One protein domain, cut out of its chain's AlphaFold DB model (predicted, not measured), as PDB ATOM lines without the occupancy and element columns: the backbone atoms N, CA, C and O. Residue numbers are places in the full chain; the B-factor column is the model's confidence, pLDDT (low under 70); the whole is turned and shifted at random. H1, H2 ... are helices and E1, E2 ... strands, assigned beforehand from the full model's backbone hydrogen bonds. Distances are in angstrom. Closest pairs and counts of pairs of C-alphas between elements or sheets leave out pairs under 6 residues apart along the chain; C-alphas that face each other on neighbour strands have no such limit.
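What this domain is: This is residues 3 to 110 of the 111 residues of an uncharacterized protein of Thaumarchaeota archaeon (UniProt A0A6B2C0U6). Two helices, H1 and H2, cover one face of a small sheet of three strands, and a long helix, H4, packs on both from the side away from the sheet. H3 packs on H2 and only grazes the sheet with residues 69 to 72. The printed part has 108 residues with four named helices and three named strands, in the order E1, E2, H1, H2, H3, E3, H4; the antiparallel sheet runs E1, E3, E2, and the class is mixed. The whole is compact, with a radius of gyration of the C-alphas of 12.9 A, and spans 35 by 27 by 27 A.

Where its parts are: Find C-alpha 3 at (103.927, -15.273, 14.139), where E1 begins, residues 3 to 5. E2 follows, residues 13 to 19, 16.4 A long. From C-alpha 27 at (99.954, -12.179, 18.343), H1 runs to residue 43, 24.2 A. Then come H2, residues 51 to 59, H3, residues 65 to 72, and E3, residues 77 to 82, 15.9 A long. H4, residues 94 to 108, 21.3 A long, ends at (88.278, -1.985, -0.006).

How they stand to each other: Look at inner strand E3: N 4 and O 80 of E1 and E3 are 2.9 A apart, and N 17 and O 79 of E2 and E3 2.9 A. H1 and H2 lie on the same face, two layers, helices over a sheet, at heights of 10.2 A and 8.7 A. H2, the hub, touches H1 at Thr 37 and Phe 55, C-alphas 5.8 A apart, at a steep tilt of 53 degrees. Every O i to N i+4 pair is within hydrogen-bond range in H1, H2 and H3, but 6 of 11 in H4.

The domain as a whole: The C-alphas of Asp 10 and Lys 110 are farthest apart, 37.1 A. The printed part has no cut; the link from E3 to H4 is long. Look for pLDDT under 70 at residues 87 to 89 and 107 to 110.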
ATOM      1  N   VAL A   3     103.287 -16.567  13.867       92.56
ATOM      2  CA  VAL A   3     103.927 -15.273  14.139       92.56
ATOM      3  C   VAL A   3     104.886 -15.431  15.313       92.56
ATOM      4  O   VAL A   3     104.511 -15.971  16.353       92.56
ATOM      5  N   LEU A   4     106.113 -14.943  15.167       94.12
ATOM      6  CA  LEU A   4     107.092 -14.857  16.249       94.12
ATOM      7  C   LEU A   4     107.525 -13.402  16.423       94.12
ATOM      8  O   LEU A   4     107.757 -12.716  15.432       94.12
ATOM      9  N   ILE A   5     107.647 -12.944  17.667       95.75
ATOM     10  CA  ILE A   5     108.095 -11.589  18.020       95.75
ATOM     11  C   ILE A   5     109.402 -11.739  18.798       95.75
ATOM     12  O   ILE A   5     109.426 -12.474  19.786       95.75
ATOM     13  N   ASP A   6     110.479 -11.120  18.308       95.75
ATOM     14  CA  ASP A   6     111.847 -11.133  18.869       95.75
ATOM     15  C   ASP A   6     112.397 -12.514  19.221       95.75
ATOM     16  O   ASP A   6     113.276 -12.683  20.068       95.75
ATOM     17  N   LYS A   7     111.864 -13.531  18.555       94.12
ATOM     18  CA  LYS A   7     112.285 -14.906  18.721       94.12
ATOM     19  C   LYS A   7     112.770 -15.414  17.385       94.12
ATOM     20  O   LYS A   7     112.034 -15.358  16.399       94.12
ATOM     21  N   GLU A   8     113.995 -15.928  17.382       90.50
ATOM     22  CA  GLU A   8     114.558 -16.552  16.195       90.50
ATOM     23  C   GLU A   8     113.640 -17.678  15.694       90.50
ATOM     24  O   GLU A   8     113.134 -18.476  16.498       90.50
ATOM     25  N   PRO A   9     113.389 -17.726  14.379       91.94
ATOM     26  CA  PRO A   9     112.537 -18.735  13.784       91.94
ATOM     27  C   PRO A   9     113.248 -20.090  13.741       91.94
ATOM     28  O   PRO A   9     114.411 -20.193  13.366       91.94
ATOM     29  N   ASP A  10     112.512 -21.144  14.074       87.62
ATOM     30  CA  ASP A  10     112.927 -22.546  13.969       87.62
ATOM     31  C   ASP A  10     112.490 -23.201  12.644       87.62
ATOM     32  O   ASP A  10     112.714 -24.392  12.430       87.62
ATOM     33  N   GLY A  11     111.896 -22.422  11.735       86.75
ATOM     34  CA  GLY A  11     111.386 -22.876  10.443       86.75
ATOM     35  C   GLY A  11     111.529 -21.837   9.323       86.75
ATOM     36  O   GLY A  11     112.066 -20.746   9.544       86.75
ATOM     37  N   PRO A  12     111.060 -22.162   8.102       92.38
ATOM     38  CA  PRO A  12     111.165 -21.279   6.946       92.38
ATOM     39  C   PRO A  12     110.444 -19.947   7.176       92.38
ATOM     40  O   PRO A  12     109.251 -19.907   7.481       92.38
ATOM     41  N   VAL A  13     111.170 -18.842   7.002       95.31
ATOM     42  CA  VAL A  13     110.609 -17.490   7.085       95.31
ATOM     43  C   VAL A  13     109.947 -17.143   5.760       95.31
ATOM     44  O   VAL A  13     110.610 -17.102   4.727       95.31
ATOM     45  N   ILE A  14     108.650 -16.843   5.803       94.25
ATOM     46  CA  ILE A  14     107.905 -16.337   4.648       94.25
ATOM     47  C   ILE A  14     108.303 -14.880   4.400       94.25
ATOM     48  O   ILE A  14     108.704 -14.509   3.300       94.25
ATOM     49  N   PHE A  15     108.213 -14.051   5.440       96.00
ATOM     50  CA  PHE A  15     108.753 -12.696   5.461       96.00
ATOM     51  C   PHE A  15     108.990 -12.232   6.901       96.00
ATOM     52  O   PHE A  15     108.474 -12.811   7.860       96.00
ATOM     53  N   MET A  16     109.775 -11.169   7.046       96.44
ATOM     54  CA  MET A  16     110.043 -10.508   8.321       96.44
ATOM     55  C   MET A  16     109.741  -9.018   8.213       96.44
ATOM     56  O   MET A  16     109.858  -8.431   7.135       96.44
ATOM     57  N   VAL A  17     109.377  -8.404   9.331       97.25
ATOM     58  CA  VAL A  17     109.112  -6.970   9.408       97.25
ATOM     59  C   VAL A  17     109.655  -6.408  10.715       97.25
ATOM     60  O   VAL A  17     109.445  -6.982  11.779       97.25
ATOM     61  N   ASN A  18     110.341  -5.269  10.627       97.88
ATOM     62  CA  ASN A  18     110.777  -4.535  11.808       97.88
ATOM     63  C   ASN A  18     109.710  -3.507  12.179       97.88
ATOM     64  O   ASN A  18     109.323  -2.673  11.347       97.88
ATOM     65  N   LEU A  19     109.244  -3.577  13.420       97.81
ATOM     66  CA  LEU A  19     108.162  -2.759  13.940       97.81
ATOM     67  C   LEU A  19     108.652  -1.816  15.033       97.81
ATOM     68  O   LEU A  19     109.665  -2.060  15.690       97.81
ATOM     69  N   ARG A  20     107.908  -0.724  15.196       97.81
ATOM     70  CA  ARG A  20     107.956   0.092  16.408       97.81
ATOM     71  C   ARG A  20     107.110  -0.518  17.513       97.81
ATOM     72  O   ARG A  20     106.115  -1.178  17.189       97.81
ATOM     73  N   ASP A  21     107.429  -0.209  18.767       96.44
ATOM     74  CA  ASP A  21     106.661  -0.625  19.954       96.44
ATOM     75  C   ASP A  21     105.149  -0.417  19.776       96.44
ATOM     76  O   ASP A  21     104.357  -1.339  19.974       96.44
ATOM     77  N   GLU A  22     104.721   0.763  19.312       93.88
ATOM     78  CA  GLU A  22     103.299   1.102  19.163       93.88
ATOM     79  C   GLU A  22     102.539   0.246  18.130       93.88
ATOM     80  O   GLU A  22     101.298   0.180  18.147       93.88
ATOM     81  N   CYS A  23     103.266  -0.417  17.227       95.75
ATOM     82  CA  CYS A  23     102.705  -1.275  16.189       95.75
ATOM     83  C   CYS A  23     102.830  -2.772  16.492       95.75
ATOM     84  O   CYS A  23     102.252  -3.573  15.756       95.75
ATOM     85  N   VAL A  24     103.491  -3.176  17.579       94.06
ATOM     86  CA  VAL A  24     103.482  -4.577  18.017       94.06
ATOM     87  C   VAL A  24     102.147  -4.894  18.686       94.06
ATOM     88  O   VAL A  24     101.912  -4.624  19.862       94.06
ATOM     89  N   LYS A  25     101.217  -5.436  17.895       92.19
ATOM     90  CA  LYS A  25      99.891  -5.860  18.364       92.19
ATOM     91  C   LYS A  25      99.941  -7.227  19.044       92.19
ATOM     92  O   LYS A  25     100.955  -7.923  19.014       92.19
ATOM     93  N   LYS A  26      98.808  -7.635  19.628       91.44
ATOM     94  CA  LYS A  26      98.619  -9.004  20.128       91.44
ATOM     95  C   LYS A  26      98.977 -10.013  19.015       91.44
ATOM     96  O   LYS A  26      98.635  -9.759  17.855       91.44
ATOM     97  N   PRO A  27      99.593 -11.166  19.338       90.56
ATOM     98  CA  PRO A  27      99.954 -12.179  18.343       90.56
ATOM     99  C   PRO A  27      98.798 -12.585  17.419       90.56
ATOM    100  O   PRO A  27      99.004 -12.692  16.214       90.56
ATOM    101  N   GLY A  28      97.571 -12.702  17.947       91.62
ATOM    102  CA  GLY A  28      96.375 -13.001  17.153       91.62
ATOM    103  C   GLY A  28      96.075 -11.951  16.076       91.62
ATOM    104  O   GLY A  28      95.822 -12.304  14.926       91.62
ATOM    105  N   VAL A  29      96.191 -10.659  16.400       93.88
ATOM    106  CA  VAL A  29      96.022  -9.563  15.427       93.88
ATOM    107  C   VAL A  29      97.112  -9.618  14.358       93.88
ATOM    108  O   VAL A  29      96.811  -9.569  13.167       93.88
ATOM    109  N   LEU A  30      98.378  -9.770  14.761       95.19
ATOM    110  CA  LEU A  30      99.496  -9.885  13.818       95.19
ATOM    111  C   LEU A  30      99.338 -11.111  12.906       95.19
ATOM    112  O   LEU A  30      99.627 -11.029  11.713       95.19
ATOM    113  N   TYR A  31      98.823 -12.220  13.442       94.62
ATOM    114  CA  TYR A  31      98.538 -13.439  12.692       94.62
ATOM    115  C   TYR A  31      97.446 -13.211  11.646       94.62
ATOM    116  O   TYR A  31      97.619 -13.587  10.486       94.62
ATOM    117  N   LEU A  32      96.351 -12.543  12.015       94.75
ATOM    118  CA  LEU A  32      95.274 -12.209  11.085       94.75
ATOM    119  C   LEU A  32      95.743 -11.257   9.977       94.75
ATOM    120  O   LEU A  32      95.424 -11.475   8.810       94.75
ATOM    121  N   VAL A  33      96.543 -10.240  10.307       95.94
ATOM    122  CA  VAL A  33      97.123  -9.334   9.302       95.94
ATOM    123  C   VAL A  33      98.087 -10.089   8.379       95.94
ATOM    124  O   VAL A  33      98.042  -9.903   7.164       95.94
ATOM    125  N   ALA A  34      98.899 -11.004   8.917       95.62
ATOM    126  CA  ALA A  34      99.771 -11.856   8.115       95.62
ATOM    127  C   ALA A  34      98.967 -12.759   7.170       95.62
ATOM    128  O   ALA A  34      99.315 -12.871   5.996       95.62
ATOM    129  N   LEU A  35      97.857 -13.343   7.639       93.88
ATOM    130  CA  LEU A  35      96.954 -14.126   6.793       93.88
ATOM    131  C   LEU A  35      96.378 -13.285   5.652       93.88
ATOM    132  O   LEU A  35      96.368 -13.743   4.513       93.88
ATOM    133  N   GLN A  36      95.933 -12.056   5.927       94.38
ATOM    134  CA  GLN A  36      95.438 -11.142   4.892       94.38
ATOM    135  C   GLN A  36      96.510 -10.862   3.831       94.38
ATOM    136  O   GLN A  36      96.223 -10.933   2.634       94.38
ATOM    137  N   THR A  37      97.752 -10.601   4.250       96.00
ATOM    138  CA  THR A  37      98.884 -10.441   3.331       96.00
ATOM    139  C   THR A  37      99.130 -11.715   2.523       96.00
ATOM    140  O   THR A  37      99.266 -11.637   1.307       96.00
ATOM    141  N   MET A  38      99.105 -12.897   3.144       94.50
ATOM    142  CA  MET A  38      99.282 -14.175   2.441       94.50
ATOM    143  C   MET A  38      98.195 -14.436   1.397       94.50
ATOM    144  O   MET A  38      98.508 -14.835   0.273       94.50
ATOM    145  N   PHE A  39      96.931 -14.172   1.725       93.38
ATOM    146  CA  PHE A  39      95.846 -14.259   0.752       93.38
ATOM    147  C   PHE A  39      96.055 -13.276  -0.403       93.38
ATOM    148  O   PHE A  39      95.895 -13.657  -1.563       93.38
ATOM    149  N   ALA A  40      96.500 -12.051  -0.114       93.75
ATOM    150  CA  ALA A  40      96.811 -11.067  -1.144       93.75
ATOM    151  C   ALA A  40      97.981 -11.505  -2.048       93.75
ATOM    152  O   ALA A  40      97.917 -11.285  -3.255       93.75
ATOM    153  N   ILE A  41      99.005 -12.192  -1.520       93.06
ATOM    154  CA  ILE A  41     100.059 -12.823  -2.340       93.06
ATOM    155  C   ILE A  41      99.433 -13.843  -3.298       93.06
ATOM    156  O   ILE A  41      99.658 -13.774  -4.504       93.06
ATOM    157  N   GLN A  42      98.631 -14.771  -2.770       92.94
ATOM    158  CA  GLN A  42      98.038 -15.868  -3.547       92.94
ATOM    159  C   GLN A  42      97.082 -15.383  -4.641       92.94
ATOM    160  O   GLN A  42      96.941 -16.039  -5.672       92.94
ATOM    161  N   LYS A  43      96.411 -14.250  -4.415       93.94
ATOM    162  CA  LYS A  43      95.471 -13.645  -5.366       93.94
ATOM    163  C   LYS A  43      96.105 -12.601  -6.285       93.94
ATOM    164  O   LYS A  43      95.456 -12.167  -7.228       93.94
ATOM    165  N   GLY A  44      97.362 -12.216  -6.051       92.88
ATOM    166  CA  GLY A  44      98.002 -11.118  -6.780       92.88
ATOM    167  C   GLY A  44      97.429  -9.737  -6.428       92.88
ATOM    168  O   GLY A  44      97.513  -8.813  -7.230       92.88
ATOM    169  N   GLU A  45      96.858  -9.592  -5.233       93.12
ATOM    170  CA  GLU A  45      96.129  -8.409  -4.748       93.12
ATOM    171  C   GLU A  45      96.921  -7.612  -3.699       93.12
ATOM    172  O   GLU A  45      96.360  -6.821  -2.934       93.12
ATOM    173  N   LEU A  46      98.238  -7.825  -3.623       93.62
ATOM    174  CA  LEU A  46      99.090  -7.072  -2.709       93.62
ATOM    175  C   LEU A  46      98.952  -5.561  -2.942       93.62
ATOM    176  O   LEU A  46      99.020  -5.061  -4.067       93.62
ATOM    177  N   LEU A  47      98.851  -4.806  -1.850       91.00
ATOM    178  CA  LEU A  47      98.837  -3.347  -1.880       91.00
ATOM    179  C   LEU A  47     100.192  -2.767  -2.312       91.00
ATOM    180  O   LEU A  47     100.238  -1.650  -2.835       91.00
ATOM    181  N   ALA A  48     101.273  -3.528  -2.122       93.62
ATOM    182  CA  ALA A  48     102.640  -3.189  -2.497       93.62
ATOM    183  C   ALA A  48     103.387  -4.399  -3.080       93.62
ATOM    184  O   ALA A  48     103.053  -5.543  -2.814       93.62
ATOM    185  N   LYS A  49     104.474  -4.160  -3.826       92.19
ATOM    186  CA  LYS A  49     105.261  -5.239  -4.465       92.19
ATOM    187  C   LYS A  49     105.838  -6.277  -3.496       92.19
ATOM    188  O   LYS A  49     106.200  -7.362  -3.934       92.19
ATOM    189  N   LYS A  50     106.013  -5.915  -2.226       96.06
ATOM    190  CA  LYS A  50     106.690  -6.734  -1.224       96.06
ATOM    191  C   LYS A  50     105.737  -7.066  -0.065       96.06
ATOM    192  O   LYS A  50     105.109  -6.125   0.434       96.06
ATOM    193  N   PRO A  51     105.644  -8.335   0.379       96.56
ATOM    194  CA  PRO A  51     104.740  -8.756   1.452       96.56
ATOM    195  C   PRO A  51     104.915  -7.972   2.750       96.56
ATOM    196  O   PRO A  51     103.932  -7.539   3.340       96.56
ATOM    197  N   GLU A  52     106.154  -7.701   3.160       97.19
ATOM    198  CA  GLU A  52     106.432  -6.966   4.394       97.19
ATOM    199  C   GLU A  52     105.915  -5.520   4.342       97.19
ATOM    200  O   GLU A  52     105.559  -4.939   5.365       97.19
ATOM    201  N   ILE A  53     105.819  -4.932   3.144       97.12
ATOM    202  CA  ILE A  53     105.269  -3.587   2.962       97.12
ATOM    203  C   ILE A  53     103.741  -3.621   2.943       97.12
ATOM    204  O   ILE A  53     103.123  -2.754   3.554       97.12
ATOM    205  N   ASP A  54     103.131  -4.613   2.292       97.06
ATOM    206  CA  ASP A  54     101.678  -4.833   2.353       97.06
ATOM    207  C   ASP A  54     101.215  -5.055   3.801       97.06
ATOM    208  O   ASP A  54     100.268  -4.410   4.253       97.06
ATOM    209  N   PHE A  55     101.955  -5.863   4.559       97.25
ATOM    210  CA  PHE A  55     101.724  -6.081   5.983       97.25
ATOM    211  C   PHE A  55     101.756  -4.766   6.776       97.25
ATOM    212  O   PHE A  55     100.815  -4.463   7.508       97.25
ATOM    213  N   LEU A  56     102.793  -3.937   6.586       97.19
ATOM    214  CA  LEU A  56     102.887  -2.618   7.230       97.19
ATOM    215  C   LEU A  56     101.713  -1.704   6.865       97.19
ATOM    216  O   LEU A  56     101.209  -0.984   7.721       97.19
ATOM    217  N   MET A  57     101.277  -1.717   5.606       96.56
ATOM    218  CA  MET A  57     100.156  -0.905   5.120       96.56
ATOM    219  C   MET A  57      98.834  -1.304   5.778       96.56
ATOM    220  O   MET A  57      98.087  -0.442   6.246       96.56
ATOM    221  N   ARG A  58      98.577  -2.611   5.888       95.75
ATOM    222  CA  ARG A  58      97.413  -3.155   6.599       95.75
ATOM    223  C   ARG A  58      97.461  -2.816   8.084       95.75
ATOM    224  O   ARG A  58      96.475  -2.328   8.636       95.75
ATOM    225  N   LEU A  59      98.613  -2.998   8.722       95.44
ATOM    226  CA  LEU A  59      98.803  -2.716  10.144       95.44
ATOM    227  C   LEU A  59      98.619  -1.224  10.469       95.44
ATOM    228  O   LEU A  59      97.908  -0.873  11.409       95.44
ATOM    229  N   ALA A  60      99.190  -0.345   9.642       95.12
ATOM    230  CA  ALA A  60      99.068   1.107   9.756       95.12
ATOM    231  C   ALA A  60      97.735   1.661   9.220       95.12
ATOM    232  O   ALA A  60      97.507   2.871   9.269       95.12
ATOM    233  N   LYS A  61      96.857   0.793   8.700       94.31
ATOM    234  CA  LYS A  61      95.523   1.129   8.184       94.31
ATOM    235  C   LYS A  61      95.562   2.206   7.087       94.31
ATOM    236  O   LYS A  61      94.718   3.102   7.042       94.31
ATOM    237  N   THR A  62      96.546   2.127   6.191       93.19
ATOM    238  CA  THR A  62      96.750   3.090   5.100       93.19
ATOM    239  C   THR A  62      97.265   2.421   3.828       93.19
ATOM    240  O   THR A  62      98.060   1.489   3.877       93.19
ATOM    241  N   ASP A  63      96.846   2.927   2.671       92.44
ATOM    242  CA  ASP A  63      97.306   2.501   1.348       92.44
ATOM    243  C   ASP A  63      98.532   3.294   0.842       92.44
ATOM    244  O   ASP A  63      99.019   3.066  -0.268       92.44
ATOM    245  N   GLN A  64      99.090   4.184   1.667       94.50
ATOM    246  CA  GLN A  64     100.282   4.961   1.341       94.50
ATOM    247  C   GLN A  64     101.534   4.337   1.964       94.50
ATOM    248  O   GLN A  64     101.734   4.392   3.177       94.50
ATOM    249  N   ILE A  65     102.442   3.818   1.128       95.75
ATOM    250  CA  ILE A  65     103.683   3.149   1.570       95.75
ATOM    251  C   ILE A  65     104.510   4.030   2.519       95.75
ATOM    252  O   ILE A  65     105.002   3.552   3.541       95.75
ATOM    253  N   PHE A  66     104.689   5.314   2.186       96.81
ATOM    254  CA  PHE A  66     105.493   6.225   3.006       96.81
ATOM    255  C   PHE A  66     104.868   6.447   4.387       96.81
ATOM    256  O   PHE A  66     105.573   6.413   5.395       96.81
ATOM    257  N   LEU A  67     103.544   6.615   4.441       96.62
ATOM    258  CA  LEU A  67     102.820   6.795   5.693       96.62
ATOM    259  C   LEU A  67     102.849   5.517   6.540       96.62
ATOM    260  O   LEU A  67     103.153   5.596   7.726       96.62
ATOM    261  N   ALA A  68     102.638   4.346   5.931       97.06
ATOM    262  CA  ALA A  68     102.708   3.056   6.616       97.06
ATOM    263  C   ALA A  68     104.070   2.831   7.286       97.06
ATOM    264  O   ALA A  68     104.147   2.479   8.463       97.06
ATOM    265  N   LYS A  69     105.159   3.110   6.555       97.06
ATOM    266  CA  LYS A  69     106.519   3.041   7.102       97.06
ATOM    267  C   LYS A  69     106.734   4.042   8.230       97.06
ATOM    268  O   LYS A  69     107.314   3.680   9.242       97.06
ATOM    269  N   LYS A  70     106.258   5.279   8.072       97.25
ATOM    270  CA  LYS A  70     106.377   6.314   9.106       97.25
ATOM    271  C   LYS A  70     105.664   5.919  10.406       97.25
ATOM    272  O   LYS A  70     106.178   6.242  11.470       97.25
ATOM    273  N   ILE A  71     104.502   5.267  10.308       96.50
ATOM    274  CA  ILE A  71     103.690   4.858  11.462       96.50
ATOM    275  C   ILE A  71     104.272   3.610  12.128       96.50
ATOM    276  O   ILE A  71     104.454   3.620  13.336       96.50
ATOM    277  N   CYS A  72     104.556   2.550  11.362       97.12
ATOM    278  CA  CYS A  72     104.836   1.237  11.950       97.12
ATOM    279  C   CYS A  72     106.245   0.695  11.758       97.12
ATOM    280  O   CYS A  72     106.617  -0.212  12.494       97.12
ATOM    281  N   SER A  73     107.038   1.201  10.810       96.44
ATOM    282  CA  SER A  73     108.403   0.697  10.630       96.44
ATOM    283  C   SER A  73     109.320   1.261  11.712       96.44
ATOM    284  O   SER A  73     109.394   2.479  11.911       96.44
ATOM    285  N   GLY A  74     110.029   0.363  12.391       95.38
ATOM    286  CA  GLY A  74     110.935   0.674  13.494       95.38
ATOM    287  C   GLY A  74     112.085  -0.314  13.573       95.38
ATOM    288  O   GLY A  74     112.307  -1.079  12.636       95.38
ATOM    289  N   THR A  75     112.817  -0.272  14.679       95.00
ATOM    290  CA  THR A  75     113.892  -1.219  15.017       95.00
ATOM    291  C   THR A  75     113.702  -1.818  16.406       95.00
ATOM    292  O   THR A  75     114.606  -2.489  16.891       95.00
ATOM    293  N   ASP A  76     112.572  -1.536  17.051       97.12
ATOM    294  CA  ASP A  76     112.345  -1.902  18.447       97.12
ATOM    295  C   ASP A  76     112.044  -3.398  18.561       97.12
ATOM    296  O   ASP A  76     112.558  -4.076  19.447       97.12
ATOM    297  N   HIS A  77     111.300  -3.920  17.582       97.69
ATOM    298  CA  HIS A  77     110.909  -5.319  17.509       97.69
ATOM    299  C   HIS A  77     111.078  -5.898  16.103       97.69
ATOM    300  O   HIS A  77     110.844  -5.220  15.096       97.69
ATOM    301  N   ILE A  78     111.406  -7.187  16.027       97.50
ATOM    302  CA  ILE A  78     111.415  -7.968  14.789       97.50
ATOM    303  C   ILE A  78     110.287  -8.996  14.852       97.50
ATOM    304  O   ILE A  78     110.243  -9.847  15.739       97.50
ATOM    305  N   VAL A  79     109.381  -8.942  13.876       96.94
ATOM    306  CA  VAL A  79     108.296  -9.912  13.726       96.94
ATOM    307  C   VAL A  79     108.583 -10.824  12.541       96.94
ATOM    308  O   VAL A  79     108.736 -10.366  11.406       96.94
ATOM    309  N   TYR A  80     108.624 -12.126  12.804       96.25
ATOM    310  CA  TYR A  80     108.797 -13.169  11.800       96.25
ATOM    311  C   TYR A  80     107.461 -13.840  11.505       96.25
ATOM    312  O   TYR A  80     106.777 -14.313  12.416       96.25
ATOM    313  N   ILE A  81     107.119 -13.928  10.222       94.81
ATOM    314  CA  ILE A  81     106.018 -14.752   9.730       94.81
ATOM    315  C   ILE A  81     106.628 -16.010   9.129       94.81
ATOM    316  O   ILE A  81     107.345 -15.938   8.130       94.81
ATOM    317  N   ILE A  82     106.365 -17.157   9.752       92.94
ATOM    318  CA  ILE A  82     106.978 -18.433   9.372       92.94
ATOM    319  C   ILE A  82     105.954 -19.435   8.857       92.94
ATOM    320  O   ILE A  82     104.784 -19.449   9.270       92.94
ATOM    321  N   GLU A  83     106.413 -20.326   7.985       89.12
ATOM    322  CA  GLU A  83     105.698 -21.564   7.712       89.12
ATOM    323  C   GLU A  83     105.702 -22.428   8.975       89.12
ATOM    324  O   GLU A  83     106.664 -22.466   9.737       89.12
ATOM    325  N   SER A  84     104.575 -23.080   9.239       83.00
ATOM    326  CA  SER A  84     104.448 -23.983  10.376       83.00
ATOM    327  C   SER A  84     103.545 -25.126   9.961       83.00
ATOM    328  O   SER A  84     102.418 -24.869   9.521       83.00
ATOM    329  N   ASP A  85     104.072 -26.342  10.102       75.19
ATOM    330  CA  ASP A  85     103.373 -27.616   9.891       75.19
ATOM    331  C   ASP A  85     102.451 -27.976  11.063       75.19
ATOM    332  O   ASP A  85     101.713 -28.966  11.011       75.19
ATOM    333  N   ASP A  86     102.490 -27.180  12.136       73.75
ATOM    334  CA  ASP A  86     101.604 -27.349  13.270       73.75
ATOM    335  C   ASP A  86     100.161 -27.076  12.828       73.75
ATOM    336  O   ASP A  86      99.817 -26.006  12.318       73.75
ATOM    337  N   LYS A  87      99.306 -28.087  12.998       64.81
ATOM    338  CA  LYS A  87      97.875 -27.999  12.685       64.81
ATOM    339  C   LYS A  87      97.091 -27.284  13.784       64.81
ATOM    340  O   LYS A  87      95.879 -27.115  13.637       64.81
ATOM    341  N   THR A  88      97.735 -26.890  14.885       65.94
ATOM    342  CA  THR A  88      97.096 -26.030  15.876       65.94
ATOM    343  C   THR A  88      96.920 -24.629  15.305       65.94
ATOM    344  O   THR A  88      97.865 -23.904  15.004       65.94
ATOM    345  N   VAL A  89      95.656 -24.259  15.120       65.81
ATOM    346  CA  VAL A  89      95.277 -22.900  14.747       65.81
ATOM    347  C   VAL A  89      95.535 -22.002  15.956       65.81
ATOM    348  O   VAL A  89      95.134 -22.344  17.074       65.81
ATOM    349  N   GLU A  90      96.196 -20.865  15.733       75.38
ATOM    350  CA  GLU A  90      96.346 -19.806  16.733       75.38
ATOM    351  C   GLU A  90      94.967 -19.517  17.356       75.38
ATOM    352  O   GLU A  90      93.974 -19.375  16.638       75.38
ATOM    353  N   LYS A  91      94.862 -19.486  18.689       81.12
ATOM    354  CA  LYS A  91      93.583 -19.163  19.336       81.12
ATOM    355  C   LYS A  91      93.277 -17.687  19.091       81.12
ATOM    356  O   LYS A  91      93.856 -16.828  19.745       81.12
ATOM    357  N   ILE A  92      92.369 -17.423  18.157       88.50
ATOM    358  CA  ILE A  92      91.912 -16.079  17.804       88.50
ATOM    359  C   ILE A  92      90.679 -15.723  18.635       88.50
ATOM    360  O   ILE A  92      89.703 -16.475  18.654       88.50
ATOM    361  N   SER A  93      90.728 -14.582  19.322       91.00
ATOM    362  CA  SER A  93      89.572 -14.018  20.023       91.00
ATOM    363  C   SER A  93      88.755 -13.094  19.114       91.00
ATOM    364  O   SER A  93      89.247 -12.599  18.100       91.00
ATOM    365  N   GLU A  94      87.506 -12.817  19.488       91.25
ATOM    366  CA  GLU A  94      86.658 -11.851  18.774       91.25
ATOM    367  C   GLU A  94      87.252 -10.431  18.798       91.25
ATOM    368  O   GLU A  94      87.159  -9.700  17.816       91.25
ATOM    369  N   GLU A  95      87.949 -10.057  19.877       90.50
ATOM    370  CA  GLU A  95      88.691  -8.792  19.945       90.50
ATOM    371  C   GLU A  95      89.796  -8.713  18.886       90.50
ATOM    372  O   GLU A  95      89.962  -7.668  18.255       90.50
ATOM    373  N   ASP A  96      90.531  -9.811  18.668       90.62
ATOM    374  CA  ASP A  96      91.587  -9.854  17.652       90.62
ATOM    375  C   ASP A  96      91.000  -9.687  16.245       90.62
ATOM    376  O   ASP A  96      91.571  -8.976  15.415       90.62
ATOM    377  N   ILE A  97      89.840 -10.309  15.988       90.44
ATOM    378  CA  ILE A  97      89.103 -10.172  14.723       90.44
ATOM    379  C   ILE A  97      88.697  -8.713  14.521       90.44
ATOM    380  O   ILE A  97      89.072  -8.120  13.512       90.44
ATOM    381  N   ASN A  98      88.013  -8.116  15.498       89.88
ATOM    382  CA  ASN A  98      87.527  -6.738  15.416       89.88
ATOM    383  C   ASN A  98      88.667  -5.731  15.176       89.88
ATOM    384  O   ASN A  98      88.522  -4.785  14.397       89.88
ATOM    385  N   GLU A  99      89.829  -5.921  15.810       88.88
ATOM    386  CA  GLU A  99      90.986  -5.053  15.575       88.88
ATOM    387  C   GLU A  99      91.577  -5.237  14.162       88.88
ATOM    388  O   GLU A  99      91.918  -4.241  13.508       88.88
ATOM    389  N   ALA A 100      91.668  -6.484  13.681       89.25
ATOM    390  CA  ALA A 100      92.245  -6.833  12.381       89.25
ATOM    391  C   ALA A 100      91.318  -6.557  11.182       89.25
ATOM    392  O   ALA A 100      91.799  -6.377  10.059       89.25
ATOM    393  N   GLU A 101      90.002  -6.482  11.377       88.12
ATOM    394  CA  GLU A 101      89.052  -6.107  10.319       88.12
ATOM    395  C   GLU A 101      89.344  -4.709   9.769       88.12
ATOM    396  O   GLU A 101      89.331  -4.489   8.557       88.12
ATOM    397  N   LEU A 102      89.724  -3.771  10.640       84.31
ATOM    398  CA  LEU A 102      90.113  -2.420  10.231       84.31
ATOM    399  C   LEU A 102      91.325  -2.421   9.284       84.31
ATOM    400  O   LEU A 102      91.455  -1.526   8.449       84.31
ATOM    401  N   SER A 103      92.194  -3.425   9.395       84.25
ATOM    402  CA  SER A 103      93.333  -3.631   8.498       84.25
ATOM    403  C   SER A 103      92.920  -4.192   7.133       84.25
ATOM    404  O   SER A 103      93.529  -3.838   6.122       84.25
ATOM    405  N   ALA A 104      91.843  -4.982   7.062       78.75
ATOM    406  CA  ALA A 104      91.286  -5.468   5.797       78.75
ATOM    407  C   ALA A 104      90.633  -4.342   4.973       78.75
ATOM    408  O   ALA A 104      90.707  -4.342   3.743       78.75
ATOM    409  N   LEU A 105      90.043  -3.343   5.642       79.12
ATOM    410  CA  LEU A 105      89.340  -2.228   4.992       79.12
ATOM    411  C   LEU A 105      90.245  -1.329   4.134       79.12
ATOM    412  O   LEU A 105      89.743  -0.599   3.279       79.12
ATOM    413  N   VAL A 106      91.570  -1.392   4.310       77.44
ATOM    414  CA  VAL A 106      92.531  -0.678   3.451       77.44
ATOM    415  C   VAL A 106      92.410  -1.130   1.992       77.44
ATOM    416  O   VAL A 106      92.496  -0.308   1.084       77.44
ATOM    417  N   SER A 107      92.151  -2.421   1.756       61.12
ATOM    418  CA  SER A 107      91.988  -2.975   0.408       61.12
ATOM    419  C   SER A 107      90.670  -2.560  -0.256       61.12
ATOM    420  O   SER A 107      90.637  -2.394  -1.472       61.12
ATOM    421  N   ALA A 108      89.603  -2.331   0.519       59.94
ATOM    422  CA  ALA A 108      88.278  -1.985  -0.006       59.94
ATOM    423  C   ALA A 108      88.179  -0.541  -0.536       59.94
ATOM    424  O   ALA A 108      87.339  -0.254  -1.379       59.94
ATOM    425  N   LYS A 109      89.048   0.372  -0.082       53.00
ATOM    426  CA  LYS A 109      89.034   1.784  -0.510       53.00
ATOM    427  C   LYS A 109      89.651   2.042  -1.892       53.00
ATOM    428  O   LYS A 109      89.674   3.188  -2.328       53.00
ATOM    429  N   LYS A 110      90.154   1.007  -2.573       50.44
ATOM    430  CA  LYS A 110      90.698   1.101  -3.939       50.44
ATOM    431  C   LYS A 110      89.643   0.947  -5.051       50.44
ATOM    432  O   LYS A 110      90.040   0.992  -6.213       50.44
TER     433      LYS A 110